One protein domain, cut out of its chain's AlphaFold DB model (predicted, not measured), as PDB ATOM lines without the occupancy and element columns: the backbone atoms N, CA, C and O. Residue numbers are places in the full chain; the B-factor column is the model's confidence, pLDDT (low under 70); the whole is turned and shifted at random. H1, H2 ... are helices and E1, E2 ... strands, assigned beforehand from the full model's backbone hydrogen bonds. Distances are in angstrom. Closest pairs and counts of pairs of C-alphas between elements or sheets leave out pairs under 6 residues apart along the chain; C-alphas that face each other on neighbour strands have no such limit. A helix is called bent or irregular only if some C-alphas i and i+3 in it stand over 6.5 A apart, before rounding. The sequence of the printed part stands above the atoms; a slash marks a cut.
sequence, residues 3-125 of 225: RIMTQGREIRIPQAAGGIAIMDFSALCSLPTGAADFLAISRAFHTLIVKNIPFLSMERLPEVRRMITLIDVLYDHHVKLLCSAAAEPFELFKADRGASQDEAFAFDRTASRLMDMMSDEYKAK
ATOM      1  N   ARG A   3     112.927  96.908 101.591       87.94
ATOM      2  CA  ARG A   3     111.681  96.199 101.264       87.94
ATOM      3  C   ARG A   3     110.493  97.051 101.686       87.94
ATOM      4  O   ARG A   3     110.540  97.642 102.761       87.94
ATOM      5  N   ILE A   4     109.472  97.123 100.840       83.88
ATOM      6  CA  ILE A   4     108.222  97.841 101.111       83.88
ATOM      7  C   ILE A   4     107.074  96.843 100.981       83.88
ATOM      8  O   ILE A   4     107.029  96.093 100.010       83.88
ATOM      9  N   MET A   5     106.169  96.829 101.958       78.75
ATOM     10  CA  MET A   5     104.982  95.974 101.941       78.75
ATOM     11  C   MET A   5     103.791  96.749 101.387       78.75
ATOM     12  O   MET A   5     103.516  97.856 101.846       78.75
ATOM     13  N   THR A   6     103.081  96.172 100.421       76.69
ATOM     14  CA  THR A   6     101.903  96.778  99.785       76.69
ATOM     15  C   THR A   6     100.850  95.701  99.571       76.69
ATOM     16  O   THR A   6     101.163  94.661  99.011       76.69
ATOM     17  N   GLN A   7      99.616  95.882 100.056       73.38
ATOM     18  CA  GLN A   7      98.493  94.947  99.823       73.38
ATOM     19  C   GLN A   7      98.863  93.440  99.898       73.38
ATOM     20  O   GLN A   7      98.468  92.641  99.052       73.38
ATOM     21  N   GLY A   8      99.674  93.045 100.889       70.50
ATOM     22  CA  GLY A   8     100.099  91.651 101.089       70.50
ATOM     23  C   GLY A   8     101.268  91.153 100.223       70.50
ATOM     24  O   GLY A   8     101.642  89.989 100.341       70.50
ATOM     25  N   ARG A   9     101.888  92.002  99.394       80.12
ATOM     26  CA  ARG A   9     103.107  91.694  98.624       80.12
ATOM     27  C   ARG A   9     104.305  92.541  99.047       80.12
ATOM     28  O   ARG A   9     104.165  93.630  99.598       80.12
ATOM     29  N   GLU A  10     105.494  92.021  98.763       85.31
ATOM     30  CA  GLU A  10     106.777  92.677  99.021       85.31
ATOM     31  C   GLU A  10     107.348  93.267  97.727       85.31
ATOM     32  O   GLU A  10     107.574  92.550  96.750       85.31
ATOM     33  N   ILE A  11     107.662  94.561  97.745       89.50
ATOM     34  CA  ILE A  11     108.437  95.237  96.705       89.50
ATOM     35  C   ILE A  11     109.888  95.314  97.162       89.50
ATOM     36  O   ILE A  11     110.211  95.898  98.203       89.50
ATOM     37  N   ARG A  12     110.785  94.745  96.359       91.38
ATOM     38  CA  ARG A  12     112.227  94.782  96.611       91.38
ATOM     39  C   ARG A  12     112.849  95.996  95.945       91.38
ATOM     40  O   ARG A  12     112.783  96.135  94.730       91.38
ATOM     41  N   ILE A  13     113.520  96.820  96.743       92.88
ATOM     42  CA  ILE A  13     114.288  97.980  96.292       92.88
ATOM     43  C   ILE A  13     115.780  97.623  96.410       92.88
ATOM     44  O   ILE A  13     116.313  97.585  97.530       92.88
ATOM     45  N   PRO A  14     116.469  97.309  95.294       90.88
ATOM     46  CA  PRO A  14     117.843  96.809  95.329       90.88
ATOM     47  C   PRO A  14     118.792  97.769  96.049       90.88
ATOM     48  O   PRO A  14     119.545  97.355  96.937       90.88
ATOM     49  N   GLN A  15     118.694  99.056  95.717       92.38
ATOM     50  CA  GLN A  15     119.526 100.114  96.270       92.38
ATOM     51  C   GLN A  15     118.647 101.285  96.701       92.38
ATOM     52  O   GLN A  15     117.801 101.753  95.941       92.38
ATOM     53  N   ALA A  16     118.844 101.725  97.938       92.94
ATOM     54  CA  ALA A  16     118.133 102.849  98.518       92.94
ATOM     55  C   ALA A  16     118.998 103.506  99.595       92.94
ATOM     56  O   ALA A  16     119.582 102.796 100.415       92.94
ATOM     57  N   ALA A  17     119.056 104.834  99.600       87.25
ATOM     58  CA  ALA A  17     119.757 105.628 100.607       87.25
ATOM     59  C   ALA A  17     119.180 107.049 100.640       87.25
ATOM     60  O   ALA A  17     118.873 107.594  99.585       87.25
ATOM     61  N   GLY A  18     119.022 107.630 101.836       84.69
ATOM     62  CA  GLY A  18     118.635 109.038 102.012       84.69
ATOM     63  C   GLY A  18     117.404 109.470 101.211       84.69
ATOM     64  O   GLY A  18     117.476 110.465 100.511       84.69
ATOM     65  N   GLY A  19     116.322 108.680 101.222       86.69
ATOM     66  CA  GLY A  19     115.096 109.004 100.475       86.69
ATOM     67  C   GLY A  19     115.184 108.834  98.949       86.69
ATOM     68  O   GLY A  19     114.218 109.132  98.248       86.69
ATOM     69  N   ILE A  20     116.287 108.282  98.437       93.44
ATOM     70  CA  ILE A  20     116.496 107.951  97.023       93.44
ATOM     71  C   ILE A  20     116.403 106.434  96.826       93.44
ATOM     72  O   ILE A  20     116.979 105.669  97.606       93.44
ATOM     73  N   ALA A  21     115.723 105.993  95.768       96.25
ATOM     74  CA  ALA A  21     115.682 104.595  95.332       96.25
ATOM     75  C   ALA A  21     116.231 104.428  93.912       96.25
ATOM     76  O   ALA A  21     115.989 105.270  93.054       96.25
ATOM     77  N   ILE A  22     116.923 103.316  93.649       97.38
ATOM     78  CA  ILE A  22     117.397 102.944  92.308       97.38
ATOM     79  C   ILE A  22     116.802 101.590  91.926       97.38
ATOM     80  O   ILE A  22     116.971 100.598  92.645       97.38
ATOM     81  N   MET A  23     116.132 101.539  90.775       96.44
ATOM     82  CA  MET A  23     115.462 100.345  90.261       96.44
ATOM     83  C   MET A  23     115.628 100.213  88.746       96.44
ATOM     84  O   MET A  23     115.825 101.194  88.035       96.44
ATOM     85  N   ASP A  24     115.552  98.985  88.241       97.31
ATOM     86  CA  ASP A  24     115.411  98.727  86.807       97.31
ATOM     87  C   ASP A  24     113.933  98.801  86.404       97.31
ATOM     88  O   ASP A  24     113.056  98.400  87.173       97.31
ATOM     89  N   PHE A  25     113.654  99.267  85.183       97.19
ATOM     90  CA  PHE A  25     112.294  99.361  84.646       97.19
ATOM     91  C   PHE A  25     111.528  98.036  84.746       97.19
ATOM     92  O   PHE A  25     110.351  98.021  85.104       97.19
ATOM     93  N   SER A  26     112.198  96.907  84.507       95.81
ATOM     94  CA  SER A  26     111.582  95.581  84.592       95.81
ATOM     95  C   SER A  26     111.057  95.246  85.991       95.81
ATOM     96  O   SER A  26     109.999  94.633  86.114       95.81
ATOM     97  N   ALA A  27     111.735  95.702  87.049       93.31
ATOM     98  CA  ALA A  27     111.286  95.511  88.427       93.31
ATOM     99  C   ALA A  27     110.049  96.360  88.768       93.31
ATOM    100  O   ALA A  27     109.307  96.013  89.683       93.31
ATOM    101  N   LEU A  28     109.829  97.456  88.035       94.12
ATOM    102  CA  LEU A  28     108.711  98.373  88.243       94.12
ATOM    103  C   LEU A  28     107.518  98.085  87.342       94.12
ATOM    104  O   LEU A  28     106.401  98.252  87.803       94.12
ATOM    105  N   CYS A  29     107.727  97.698  86.083       95.31
ATOM    106  CA  CYS A  29     106.661  97.647  85.077       95.31
ATOM    107  C   CYS A  29     106.489  96.275  84.412       95.31
ATOM    108  O   CYS A  29     105.405  95.996  83.908       95.31
ATOM    109  N   SER A  30     107.497  95.393  84.435       90.69
ATOM    110  CA  SER A  30     107.373  94.026  83.882       90.69
ATOM    111  C   SER A  30     106.852  93.003  84.897       90.69
ATOM    112  O   SER A  30     106.580  91.859  84.547       90.69
ATOM    113  N   LEU A  31     106.703  93.408  86.158       89.69
ATOM    114  CA  LEU A  31     106.040  92.643  87.212       89.69
ATOM    115  C   LEU A  31     104.574  93.085  87.348       89.69
ATOM    116  O   LEU A  31     104.208  94.148  86.843       89.69
ATOM    117  N   PRO A  32     103.702  92.310  88.022       86.94
ATOM    118  CA  PRO A  32     102.288  92.651  88.181       86.94
ATOM    119  C   PRO A  32     102.027  93.813  89.166       86.94
ATOM    120  O   PRO A  32     101.126  93.729  89.995       86.94
ATOM    121  N   THR A  33     102.786  94.903  89.089       89.75
ATOM    122  CA  THR A  33     102.765  96.056  90.004       89.75
ATOM    123  C   THR A  33     101.625  97.045  89.742       89.75
ATOM    124  O   THR A  33     101.268  97.325  88.604       89.75
ATOM    125  N   GLY A  34     101.009  97.588  90.785       87.06
ATOM    126  CA  GLY A  34      99.827  98.455  90.658       87.06
ATOM    127  C   GLY A  34     100.034  99.874  91.174       87.06
ATOM    128  O   GLY A  34     101.074 100.195  91.739       87.06
ATOM    129  N   ALA A  35      98.991 100.701  91.073       86.94
ATOM    130  CA  ALA A  35      98.977 102.050  91.646       86.94
ATOM    131  C   ALA A  35      99.366 102.062  93.137       86.94
ATOM    132  O   ALA A  35     100.185 102.877  93.548       86.94
ATOM    133  N   ALA A  36      98.865 101.103  93.926       84.00
ATOM    134  CA  ALA A  36      99.214 100.952  95.342       84.00
ATOM    135  C   ALA A  36     100.726 100.764  95.582       84.00
ATOM    136  O   ALA A  36     101.257 101.223  96.591       84.00
ATOM    137  N   ASP A  37     101.438 100.133  94.645       91.31
ATOM    138  CA  ASP A  37     102.885  99.936  94.754       91.31
ATOM    139  C   ASP A  37     103.642 101.221  94.507       91.31
ATOM    140  O   ASP A  37     104.533 101.583  95.271       91.31
ATOM    141  N   PHE A  38     103.267 101.917  93.437       93.88
ATOM    142  CA  PHE A  38     103.881 103.181  93.078       93.88
ATOM    143  C   PHE A  38     103.606 104.237  94.148       93.88
ATOM    144  O   PHE A  38     104.509 105.001  94.470       93.88
ATOM    145  N   LEU A  39     102.422 104.218  94.774       88.38
ATOM    146  CA  LEU A  39     102.094 105.064  95.925       88.38
ATOM    147  C   LEU A  39     102.964 104.738  97.142       88.38
ATOM    148  O   LEU A  39     103.421 105.630  97.851       88.38
ATOM    149  N   ALA A  40     103.222 103.460  97.412       86.25
ATOM    150  CA  ALA A  40     104.109 103.088  98.507       86.25
ATOM    151  C   ALA A  40     105.568 103.493  98.229       86.25
ATOM    152  O   ALA A  40     106.280 103.904  99.146       86.25
ATOM    153  N   ILE A  41     106.004 103.416  96.967       91.88
ATOM    154  CA  ILE A  41     107.319 103.894  96.527       91.88
ATOM    155  C   ILE A  41     107.409 105.417  96.668       91.88
ATOM    156  O   ILE A  41     108.357 105.886  97.292       91.88
ATOM    157  N   SER A  42     106.434 106.182  96.166       91.12
ATOM    158  CA  SER A  42     106.437 107.648  96.279       91.12
ATOM    159  C   SER A  42     106.376 108.104  97.734       91.12
ATOM    160  O   SER A  42     107.082 109.020  98.127       91.12
ATOM    161  N   ARG A  43     105.637 107.398  98.595       86.38
ATOM    162  CA  ARG A  43     105.656 107.644 100.044       86.38
ATOM    163  C   ARG A  43     107.048 107.480 100.652       86.38
ATOM    164  O   ARG A  43     107.421 108.247 101.531       86.38
ATOM    165  N   ALA A  44     107.789 106.458 100.230       85.25
ATOM    166  CA  ALA A  44     109.063 106.093 100.838       85.25
ATOM    167  C   ALA A  44     110.273 106.851 100.268       85.25
ATOM    168  O   ALA A  44     111.342 106.799 100.887       85.25
ATOM    169  N   PHE A  45     110.136 107.483  99.096       92.69
ATOM    170  CA  PHE A  45     111.245 108.083  98.362       92.69
ATOM    171  C   PHE A  45     110.840 109.387  97.673       92.69
ATOM    172  O   PHE A  45     109.978 109.393  96.800       92.69
ATOM    173  N   HIS A  46     111.551 110.472  97.987       92.00
ATOM    174  CA  HIS A  46     111.407 111.749  97.284       92.00
ATOM    175  C   HIS A  46     112.090 111.748  95.907       92.00
ATOM    176  O   HIS A  46     111.891 112.661  95.102       92.00
ATOM    177  N   THR A  47     112.932 110.749  95.623       95.69
ATOM    178  CA  THR A  47     113.616 110.608  94.334       95.69
ATOM    179  C   THR A  47     113.705 109.150  93.909       95.69
ATOM    180  O   THR A  47     114.130 108.281  94.673       95.69
ATOM    181  N   LEU A  48     113.354 108.893  92.652       98.12
ATOM    182  CA  LEU A  48     113.459 107.590  92.020       98.12
ATOM    183  C   LEU A  48     114.419 107.660  90.831       98.12
ATOM    184  O   LEU A  48     114.302 108.524  89.965       98.12
ATOM    185  N   ILE A  49     115.357 106.719  90.784       98.19
ATOM    186  CA  ILE A  49     116.254 106.500  89.654       98.19
ATOM    187  C   ILE A  49     115.816 105.223  88.939       98.19
ATOM    188  O   ILE A  49     115.916 104.129  89.502       98.19
ATOM    189  N   VAL A  50     115.347 105.351  87.699       98.06
ATOM    190  CA  VAL A  50     114.867 104.225  86.887       98.06
ATOM    191  C   VAL A  50     115.825 103.954  85.736       98.06
ATOM    192  O   VAL A  50     116.023 104.782  84.852       98.06
ATOM    193  N   LYS A  51     116.426 102.770  85.722       97.88
ATOM    194  CA  LYS A  51     117.358 102.356  84.670       97.88
ATOM    195  C   LYS A  51     116.639 101.557  83.586       97.88
ATOM    196  O   LYS A  51     115.698 100.820  83.884       97.88
ATOM    197  N   ASN A  52     117.183 101.607  82.371       97.56
ATOM    198  CA  ASN A  52     116.851 100.691  81.279       97.56
ATOM    199  C   ASN A  52     115.371 100.721  80.863       97.56
ATOM    200  O   ASN A  52     114.771  99.662  80.674       97.56
ATOM    201  N   ILE A  53     114.771 101.909  80.735       97.12
ATOM    202  CA  ILE A  53     113.427 102.048  80.163       97.12
ATOM    203  C   ILE A  53     113.518 101.732  78.659       97.12
ATOM    204  O   ILE A  53     114.199 102.457  77.928       97.12
ATOM    205  N   PRO A  54     112.900 100.638  78.180       95.75
ATOM    206  CA  PRO A  54     112.993 100.236  76.784       95.75
ATOM    207  C   PRO A  54     112.081 101.100  75.906       95.75
ATOM    208  O   PRO A  54     111.234 101.836  76.409       95.75
ATOM    209  N   PHE A  55     112.187 100.934  74.586       94.94
ATOM    210  CA  PHE A  55     111.099 101.331  73.697       94.94
ATOM    211  C   PHE A  55     109.822 100.599  74.101       94.94
ATOM    212  O   PHE A  55     109.820  99.380  74.310       94.94
ATOM    213  N   LEU A  56     108.740 101.354  74.199       92.19
ATOM    214  CA  LEU A  56     107.429 100.826  74.492       92.19
ATOM    215  C   LEU A  56     106.656 100.651  73.186       92.19
ATOM    216  O   LEU A  56     106.648 101.524  72.320       92.19
ATOM    217  N   SER A  57     105.998  99.505  73.054       88.25
ATOM    218  CA  SER A  57     105.209  99.147  71.878       88.25
ATOM    219  C   SER A  57     103.880  98.534  72.297       88.25
ATOM    220  O   SER A  57     103.663  98.193  73.464       88.25
ATOM    221  N   MET A  58     102.996  98.347  71.322       84.75
ATOM    222  CA  MET A  58     101.685  97.730  71.526       84.75
ATOM    223  C   MET A  58     101.764  96.277  72.025       84.75
ATOM    224  O   MET A  58     100.858  95.796  72.698       84.75
ATOM    225  N   GLU A  59     102.869  95.582  71.765       87.00
ATOM    226  CA  GLU A  59     103.108  94.229  72.285       87.00
ATOM    227  C   GLU A  59     103.351  94.214  73.804       87.00
ATOM    228  O   GLU A  59     103.192  93.184  74.454       87.00
ATOM    229  N   ARG A  60     103.706  95.371  74.378       87.38
ATOM    230  CA  ARG A  60     104.014  95.587  75.800       87.38
ATOM    231  C   ARG A  60     103.009  96.539  76.454       87.38
ATOM    232  O   ARG A  60     103.358  97.355  77.307       87.38
ATOM    233  N   LEU A  61     101.744  96.469  76.029       89.50
ATOM    234  CA  LEU A  61     100.662  97.302  76.568       89.50
ATOM    235  C   LEU A  61     100.539  97.261  78.106       89.50
ATOM    236  O   LEU A  61     100.292  98.316  78.698       89.50
ATOM    237  N   PRO A  62     100.698  96.111  78.793       92.31
ATOM    238  CA  PRO A  62     100.701  96.092  80.254       92.31
ATOM    239  C   PRO A  62     101.800  96.979  80.854       92.31
ATOM    240  O   PRO A  62     101.526  97.746  81.774       92.31
ATOM    241  N   GLU A  63     103.018  96.919  80.317       95.12
ATOM    242  CA  GLU A  63     104.148  97.746  80.735       95.12
ATOM    243  C   GLU A  63     103.912  99.226  80.428       95.12
ATOM    244  O   GLU A  63     104.207 100.065  81.276       95.12
ATOM    245  N   VAL A  64     103.326  99.547  79.266       94.00
ATOM    246  CA  VAL A  64     102.917 100.916  78.900       94.00
ATOM    247  C   VAL A  64     101.970 101.480  79.955       94.00
ATOM    248  O   VAL A  64     102.226 102.538  80.524       94.00
ATOM    249  N   ARG A  65     100.895 100.752  80.280       93.88
ATOM    250  CA  ARG A  65      99.888 101.191  81.261       93.88
ATOM    251  C   ARG A  65     100.479 101.351  82.663       93.88
ATOM    252  O   ARG A  65     100.133 102.298  83.372       93.88
ATOM    253  N   ARG A  66     101.390 100.458  83.063       95.94
ATOM    254  CA  ARG A  66     102.107 100.577  84.341       95.94
ATOM    255  C   ARG A  66     103.068 101.758  84.351       95.94
ATOM    256  O   ARG A  66     103.119 102.442  85.365       95.94
ATOM    257  N   MET A  67     103.753 102.050  83.245       96.50
ATOM    258  CA  MET A  67     104.589 103.245  83.134       96.50
ATOM    259  C   MET A  67     103.756 104.523  83.243       96.50
ATOM    260  O   MET A  67     104.129 105.401  84.011       96.50
ATOM    261  N   ILE A  68     102.614 104.603  82.552       95.75
ATOM    262  CA  ILE A  68     101.679 105.733  82.681       95.75
ATOM    263  C   ILE A  68     101.285 105.916  84.152       95.75
ATOM    264  O   ILE A  68     101.441 106.995  84.711       95.75
ATOM    265  N   THR A  69     100.865 104.837  84.818       95.56
ATOM    266  CA  THR A  69     100.450 104.896  86.230       95.56
ATOM    267  C   THR A  69     101.607 105.291  87.153       95.56
ATOM    268  O   THR A  69     101.411 106.062  88.087       95.56
ATOM    269  N   LEU A  70     102.815 104.774  86.907       97.56
ATOM    270  CA  LEU A  70     104.013 105.142  87.655       97.56
ATOM    271  C   LEU A  70     104.271 106.644  87.533       97.56
ATOM    272  O   LEU A  70     104.370 107.311  88.555       97.56
ATOM    273  N   ILE A  71     104.359 107.175  86.310       97.94
ATOM    274  CA  ILE A  71     104.640 108.597  86.087       97.94
ATOM    275  C   ILE A  71     103.548 109.476  86.686       97.94
ATOM    276  O   ILE A  71     103.886 110.470  87.314       97.94
ATOM    277  N   ASP A  72     102.277 109.095  86.574       95.25
ATOM    278  CA  ASP A  72     101.170 109.840  87.177       95.25
ATOM    279  C   ASP A  72     101.335 109.950  88.696       95.25
ATOM    280  O   ASP A  72     101.294 111.047  89.248       95.25
ATOM    281  N   VAL A  73     101.643 108.836  89.363       93.81
ATOM    282  CA  VAL A  73     101.889 108.825  90.808       93.81
ATOM    283  C   VAL A  73     103.124 109.648  91.181       93.81
ATOM    284  O   VAL A  73     103.080 110.420  92.136       93.81
ATOM    285  N   LEU A  74     104.238 109.512  90.458       96.75
ATOM    286  CA  LEU A  74     105.433 110.316  90.741       96.75
ATOM    287  C   LEU A  74     105.153 111.809  90.547       96.75
ATOM    288  O   LEU A  74     105.566 112.622  91.374       96.75
ATOM    289  N   TYR A  75     104.425 112.147  89.481       95.81
ATOM    290  CA  TYR A  75     104.070 113.508  89.121       95.81
ATOM    291  C   TYR A  75     103.219 114.166  90.211       95.81
ATOM    292  O   TYR A  75     103.615 115.212  90.728       95.81
ATOM    293  N   ASP A  76     102.122 113.517  90.609       89.50
ATOM    294  CA  ASP A  76     101.161 114.012  91.604       89.50
ATOM    295  C   ASP A  76     101.784 114.185  92.999       89.50
ATOM    296  O   ASP A  76     101.377 115.054  93.777       89.50
ATOM    297  N   HIS A  77     102.803 113.378  93.305       88.25
ATOM    298  CA  HIS A  77     103.523 113.398  94.577       88.25
ATOM    299  C   HIS A  77     104.852 114.161  94.525       88.25
ATOM    300  O   HIS A  77     105.616 114.146  95.487       88.25
ATOM    301  N   HIS A  78     105.132 114.871  93.431       93.88
ATOM    302  CA  HIS A  78     106.347 115.672  93.248       93.88
ATOM    303  C   HIS A  78     107.661 114.883  93.425       93.88
ATOM    304  O   HIS A  78     108.692 115.456  93.800       93.88
ATOM    305  N   VAL A  79     107.640 113.573  93.160       95.81
ATOM    306  CA  VAL A  79     108.827 112.717  93.235       95.81
ATOM    307  C   VAL A  79     109.752 113.052  92.075       95.81
ATOM    308  O   VAL A  79     109.342 113.095  90.916       95.81
ATOM    309  N   LYS A  80     111.035 113.261  92.370       97.25
ATOM    310  CA  LYS A  80     112.025 113.537  91.325       97.25
ATOM    311  C   LYS A  80     112.378 112.249  90.598       97.25
ATOM    312  O   LYS A  80     112.664 111.238  91.236       97.25
ATOM    313  N   LEU A  81     112.391 112.298  89.271       97.94
ATOM    314  CA  LEU A  81     112.750 111.166  88.430       97.94
ATOM    315  C   LEU A  81     114.079 111.445  87.729       97.94
ATOM    316  O   LEU A  81     114.194 112.403  86.971       97.94
ATOM    317  N   LEU A  82     115.058 110.570  87.939       97.19
ATOM    318  CA  LEU A  82     116.192 110.412  87.029       97.19
ATOM    319  C   LEU A  82     116.000 109.095  86.290       97.19
ATOM    320  O   LEU A  82     115.707 108.075  86.912       97.19
ATOM    321  N   CYS A  83     116.167 109.075  84.972       97.12
ATOM    322  CA  CYS A  83     116.032 107.822  84.247       97.12
ATOM    323  C   CYS A  83     116.978 107.686  83.061       97.12
ATOM    324  O   CYS A  83     117.495 108.663  82.529       97.12
ATOM    325  N   SER A  84     117.205 106.433  82.676       96.69
ATOM    326  CA  SER A  84     117.816 106.064  81.404       96.69
ATOM    327  C   SER A  84     116.739 105.407  80.552       96.69
ATOM    328  O   SER A  84     116.166 104.396  80.966       96.69
ATOM    329  N   ALA A  85     116.468 105.994  79.389       96.88
ATOM    330  CA  ALA A  85     115.443 105.551  78.458       96.88
ATOM    331  C   ALA A  85     116.008 105.379  77.047       96.88
ATOM    332  O   ALA A  85     116.993 106.015  76.679       96.88
ATOM    333  N   ALA A  86     115.382 104.502  76.265       96.56
ATOM    334  CA  ALA A  86     115.793 104.210  74.894       96.56
ATOM    335  C   ALA A  86     115.494 105.350  73.900       96.56
ATOM    336  O   ALA A  86     116.058 105.359  72.808       96.56
ATOM    337  N   ALA A  87     114.620 106.290  74.270       95.62
ATOM    338  CA  ALA A  87     114.264 107.467  73.483       95.62
ATOM    339  C   ALA A  87     113.706 108.597  74.361       95.62
ATOM    340  O   ALA A  87     113.398 108.388  75.537       95.62
ATOM    341  N   GLU A  88     113.563 109.778  73.759       95.12
ATOM    342  CA  GLU A  88     112.931 110.957  74.356       95.12
ATOM    343  C   GLU A  88     111.438 110.722  74.666       95.12
ATOM    344  O   GLU A  88     110.811 109.874  74.023       95.12
ATOM    345  N   PRO A  89     110.820 111.478  75.600       95.06
ATOM    346  CA  PRO A  89     109.471 111.200  76.101       95.06
ATOM    347  C   PRO A  89     108.393 110.971  75.030       95.06
ATOM    348  O   PRO A  89     107.640 110.005  75.132       95.06
ATOM    349  N   PHE A  90     108.336 111.806  73.987       93.62
ATOM    350  CA  PHE A  90     107.348 111.684  72.900       93.62
ATOM    351  C   PHE A  90     107.674 110.589  71.873       93.62
ATOM    352  O   PHE A  90     106.832 110.234  71.056       93.62
ATOM    353  N   GLU A  91     108.890 110.049  71.892       93.62
ATOM    354  CA  GLU A  91     109.314 108.978  70.986       93.62
ATOM    355  C   GLU A  91     109.395 107.612  71.668       93.62
ATOM    356  O   GLU A  91     109.580 106.595  70.995       93.62
ATOM    357  N   LEU A  92     109.244 107.581  72.993       93.56
ATOM    358  CA  LEU A  92     109.401 106.387  73.813       93.56
ATOM    359  C   LEU A  92     108.294 105.350  73.588       93.56
ATOM    360  O   LEU A  92     108.533 104.157  73.765       93.56
ATOM    361  N   PHE A  93     107.112 105.796  73.162       92.06
ATOM    362  CA  PHE A  93     105.998 104.951  72.743       92.06
ATOM    363  C   PHE A  93     105.482 105.427  71.388       92.06
ATOM    364  O   PHE A  93     105.126 106.592  71.229       92.06
ATOM    365  N   LYS A  94     105.412 104.521  70.410       78.94
ATOM    366  CA  LYS A  94     104.772 104.787  69.117       78.94
ATOM    367  C   LYS A  94     103.617 103.814  68.946       78.94
ATOM    368  O   LYS A  94     103.807 102.600  68.929       78.94
ATOM    369  N   ALA A  95     102.413 104.362  68.856       71.19
ATOM    370  CA  ALA A  95     101.226 103.588  68.552       71.19
ATOM    371  C   ALA A  95     101.252 103.175  67.074       71.19
ATOM    372  O   ALA A  95     101.213 104.024  66.181       71.19
ATOM    373  N   ASP A  96     101.305 101.872  66.810       70.00
ATOM    374  CA  ASP A  96     101.116 101.350  65.458       70.00
ATOM    375  C   ASP A  96      99.658 101.525  65.001       70.00
ATOM    376  O   ASP A  96      98.739 101.720  65.806       70.00
ATOM    377  N   ARG A  97      99.427 101.438  63.681       55.28
ATOM    378  CA  ARG A  97      98.084 101.499  63.076       55.28
ATOM    379  C   ARG A  97      97.226 100.334  63.593       55.28
ATOM    380  O   ARG A  97      97.266  99.242  63.037       55.28
ATOM    381  N   GLY A  98      96.468 100.571  64.660       56.53
ATOM    382  CA  GLY A  98      95.661  99.555  65.345       56.53
ATOM    383  C   GLY A  98      95.546  99.756  66.858       56.53
ATOM    384  O   GLY A  98      94.722  99.095  67.485       56.53
ATOM    385  N   ALA A  99      96.328 100.666  67.446       57.78
ATOM    386  CA  ALA A  99      96.128 101.081  68.830       57.78
ATOM    387  C   ALA A  99      94.752 101.713  69.038       57.78
ATOM    388  O   ALA A  99      94.253 102.413  68.149       57.78
ATOM    389  N   SER A 100      94.166 101.529  70.229       64.12
ATOM    390  CA  SER A 100      93.115 102.458  70.616       64.12
ATOM    391  C   SER A 100      93.777 103.834  70.697       64.12
ATOM    392  O   SER A 100      94.864 103.996  71.262       64.12
ATOM    393  N   GLN A 101      93.159 104.825  70.060       71.94
ATOM    394  CA  GLN A 101      93.636 106.208  70.115       71.94
ATOM    395  C   GLN A 101      93.791 106.683  71.571       71.94
ATOM    396  O   GLN A 101      94.606 107.561  71.849       71.94
ATOM    397  N   ASP A 102      93.082 106.035  72.498       82.00
ATOM    398  CA  ASP A 102      93.108 106.307  73.926       82.00
ATOM    399  C   ASP A 102      94.474 106.012  74.565       82.00
ATOM    400  O   ASP A 102      94.916 106.797  75.404       82.00
ATOM    401  N   GLU A 103      95.185 104.940  74.178       85.06
ATOM    402  CA  GLU A 103      96.513 104.653  74.748       85.06
ATOM    403  C   GLU A 103      97.583 105.617  74.249       85.06
ATOM    404  O   GLU A 103      98.395 106.085  75.047       85.06
ATOM    405  N   ALA A 104      97.569 105.935  72.952       86.81
ATOM    406  CA  ALA A 104      98.461 106.943  72.385       86.81
ATOM    407  C   ALA A 104      98.249 108.290  73.085       86.81
ATOM    408  O   ALA A 104      99.188 108.876  73.614       86.81
ATOM    409  N   PHE A 105      96.988 108.707  73.210       87.69
ATOM    410  CA  PHE A 105      96.627 109.944  73.886       87.69
ATOM    411  C   PHE A 105      96.987 109.937  75.382       87.69
ATOM    412  O   PHE A 105      97.425 110.951  75.931       87.69
ATOM    413  N   ALA A 106      96.821 108.808  76.077       90.00
ATOM    414  CA  ALA A 106      97.236 108.674  77.472       90.00
ATOM    415  C   ALA A 106      98.759 108.762  77.636       90.00
ATOM    416  O   ALA A 106      99.244 109.395  78.581       90.00
ATOM    417  N   PHE A 107      99.514 108.177  76.707       93.88
ATOM    418  CA  PHE A 107     100.963 108.266  76.731       93.88
ATOM    419  C   PHE A 107     101.465 109.664  76.351       93.88
ATOM    420  O   PHE A 107     102.391 110.143  76.991       93.88
ATOM    421  N   ASP A 108     100.820 110.387  75.433       93.06
ATOM    422  CA  ASP A 108     101.179 111.781  75.121       93.06
ATOM    423  C   ASP A 108     101.053 112.704  76.347       93.06
ATOM    424  O   ASP A 108     101.905 113.567  76.590       93.06
ATOM    425  N   ARG A 109     100.030 112.492  77.191       94.06
ATOM    426  CA  ARG A 109      99.938 113.176  78.498       94.06
ATOM    427  C   ARG A 109     101.096 112.800  79.419       94.06
ATOM    428  O   ARG A 109     101.634 113.660  80.113       94.06
ATOM    429  N   THR A 110     101.496 111.532  79.404       96.31
ATOM    430  CA  THR A 110     102.639 111.028  80.178       96.31
ATOM    431  C   THR A 110     103.952 111.647  79.697       96.31
ATOM    432  O   THR A 110     104.742 112.115  80.512       96.31
ATOM    433  N   ALA A 111     104.163 111.732  78.383       96.56
ATOM    434  CA  ALA A 111     105.312 112.390  77.775       96.56
ATOM    435  C   ALA A 111     105.367 113.880  78.140       96.56
ATOM    436  O   ALA A 111     106.426 114.397  78.488       96.56
ATOM    437  N   SER A 112     104.215 114.554  78.152       96.69
ATOM    438  CA  SER A 112     104.111 115.958  78.563       96.69
ATOM    439  C   SER A 112     104.477 116.151  80.042       96.69
ATOM    440  O   SER A 112     105.230 117.065  80.370       96.69
ATOM    441  N   ARG A 113     104.014 115.258  80.932       97.31
ATOM    442  CA  ARG A 113     104.419 115.236  82.351       97.31
ATOM    443  C   ARG A 113     105.918 115.010  82.508       97.31
ATOM    444  O   ARG A 113     106.552 115.729  83.265       97.31
ATOM    445  N   LEU A 114     106.497 114.058  81.775       97.56
ATOM    446  CA  LEU A 114     107.944 113.819  81.788       97.56
ATOM    447  C   LEU A 114     108.733 115.071  81.379       97.56
ATOM    448  O   LEU A 114     109.731 115.388  82.018       97.56
ATOM    449  N   MET A 115     108.268 115.801  80.360       96.31
ATOM    450  CA  MET A 115     108.874 117.071  79.952       96.31
ATOM    451  C   MET A 115     108.778 118.132  81.052       96.31
ATOM    452  O   MET A 115     109.780 118.776  81.356       96.31
ATOM    453  N   ASP A 116     107.618 118.272  81.701       96.56
ATOM    454  CA  ASP A 116     107.462 119.194  82.832       96.56
ATOM    455  C   ASP A 116     108.352 118.810  84.025       96.56
ATOM    456  O   ASP A 116     108.992 119.671  84.621       96.56
ATOM    457  N   MET A 117     108.496 117.514  84.322       97.00
ATOM    458  CA  MET A 117     109.368 117.015  85.396       97.00
ATOM    459  C   MET A 117     110.851 117.368  85.196       97.00
ATOM    460  O   MET A 117     111.616 117.374  86.166       97.00
ATOM    461  N   MET A 118     111.266 117.675  83.963       94.50
ATOM    462  CA  MET A 118     112.616 118.150  83.643       94.50
ATOM    463  C   MET A 118     112.799 119.659  83.854       94.50
ATOM    464  O   MET A 118     113.943 120.128  83.847       94.50
ATOM    465  N   SER A 119     111.722 120.418  84.066       95.12
ATOM    466  CA  SER A 119     111.780 121.859  84.319       95.12
ATOM    467  C   SER A 119     112.364 122.175  85.697       95.12
ATOM    468  O   SER A 119     112.262 121.392  86.647       95.12
ATOM    469  N   ASP A 120     112.983 123.348  85.829       92.19
ATOM    470  CA  ASP A 120     113.508 123.802  87.119       92.19
ATOM    471  C   ASP A 120     112.382 124.151  88.101       92.19
ATOM    472  O   ASP A 120     112.524 123.926  89.302       92.19
ATOM    473  N   GLU A 121     111.229 124.594  87.589       90.69
ATOM    474  CA  GLU A 121     110.022 124.819  88.384       90.69
ATOM    475  C   GLU A 121     109.556 123.522  89.055       90.69
ATOM    476  O   GLU A 121     109.355 123.486  90.269       90.69
ATOM    477  N   TYR A 122     109.452 122.422  88.301       92.25
ATOM    478  CA  TYR A 122     109.078 121.135  88.878       92.25
ATOM    479  C   TYR A 122     110.133 120.632  89.867       92.25
ATOM    480  O   TYR A 122     109.785 120.142  90.944       92.25
ATOM    481  N   LYS A 123     111.430 120.759  89.550       89.00
ATOM    482  CA  LYS A 123     112.520 120.351  90.458       89.00
ATOM    483  C   LYS A 123     112.496 121.118  91.781       89.00
ATOM    484  O   LYS A 123     112.799 120.511  92.804       89.00
ATOM    485  N   ALA A 124     112.087 122.386  91.774       85.19
ATOM    486  CA  ALA A 124     111.972 123.214  92.973       85.19
ATOM    487  C   ALA A 124     110.777 122.844  93.872       85.19
ATOM    488  O   ALA A 124     110.800 123.152  95.063       85.19
ATOM    489  N   LYS A 125     109.745 122.164  93.347       79.12
ATOM    490  CA  LYS A 125     108.587 121.744  94.157       79.12
ATOM    491  C   LYS A 125     109.026 120.782  95.273       79.12
ATOM    492  O   LYS A 125     109.713 119.800  94.967       79.12
TER     493      LYS A 125
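This is residues 3 to 125 of the 225 residues of the protein "Hypothetical protein" of Cryptomonas curvata (UniProt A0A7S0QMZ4). A wall of four strands, E3, E4, E5 and E6, has helices H1, H2 and H3 on one side and its other face bare, with the long helix H4 packing on H3. A small hairpin of E1 and E2 packs on H2, and H5 lies past the end of H4. The 123 printed residues have five named helices and six named strands, in the order E1 E2 E3 E4 H1 H2 E5 H3 E6 H4 H5; the class is mixed, helices and strands. The large sheet runs E3 E4 E5 E6 and is mixed. The whole is compact, with a radius of gyration of the C-alphas of 14.0 A and spans of 43 by 36 by 21 A.

In the sheet, E4, residues 20 to 24, and E5, residues 47 to 53, are parallel, with N 49 and O 21 2.8 A apart. E6, residues 80 to 85, is parallel to E5, with N 48 and O 80 at 2.8 A. E3, residues 15 to 17, forms an antiparallel hairpin with E4, with N 22 and O 15 at 2.9 A. H1, residues 25 to 29, is on the sheet at a height of 5.4 A, over none of its strands. H2, residues 35 to 44, and H3, residues 58 to 76, only graze it. Two strand-helix-strand units, parallel neighbour strands with helices between, have right-handed crossovers: E4, H1 H2, E5 and E5, H3, E6. The hub, H3, touches H1 with residues 62 to 67 alone, the closest C-alphas being those of Cys 29 and Glu 63, 5.0 A. With residues 69 to 74 alone it touches H2, at a steep tilt of 41 degrees, the same way; C-alphas 38 and 70 are closest, 5.8 A. H4, residues 101 to 117, touches H3 at a steep tilt of 40 degrees, the same way; C-alphas 68 and 110 are closest, 5.9 A. H5, residues 120 to 124, is close to H4 but not clearly touching, C-alphas 116 and 122 being closest at 6.6 A. E1, residues 3 to 6, and E2, residues 9 to 13, form an antiparallel hairpin, with N 9 and O 6 at 2.8 A; the closest C-alphas of E1 and H2 are 6 and 37, 6.0 A. O i to N i+4 pairs are within hydrogen-bond range throughout H1, H2, H4 and H5, and in 13 of 15 in H3.

E1 begins at C-alpha 3, (111.681, 96.199, 101.264). E5 spans 16.6 A and E6 15.5 A. H3 spans 25.9 A, with a kink of 32 degrees near residue 65; it is irregular, C-alphas 59 and 62 being 8.5 A apart. H4 spans 24.4 A and ends at C-alpha 117, (109.368, 117.015, 85.396).

The C-alphas of Gly 18 and Arg 97 are farthest apart, 44.7 A. The printed part has no cut. The link E6 to H4, residues 86 to 100, is long. Mean pLDDT of the printed part is 90.2; residues 97 to 100 are under 70.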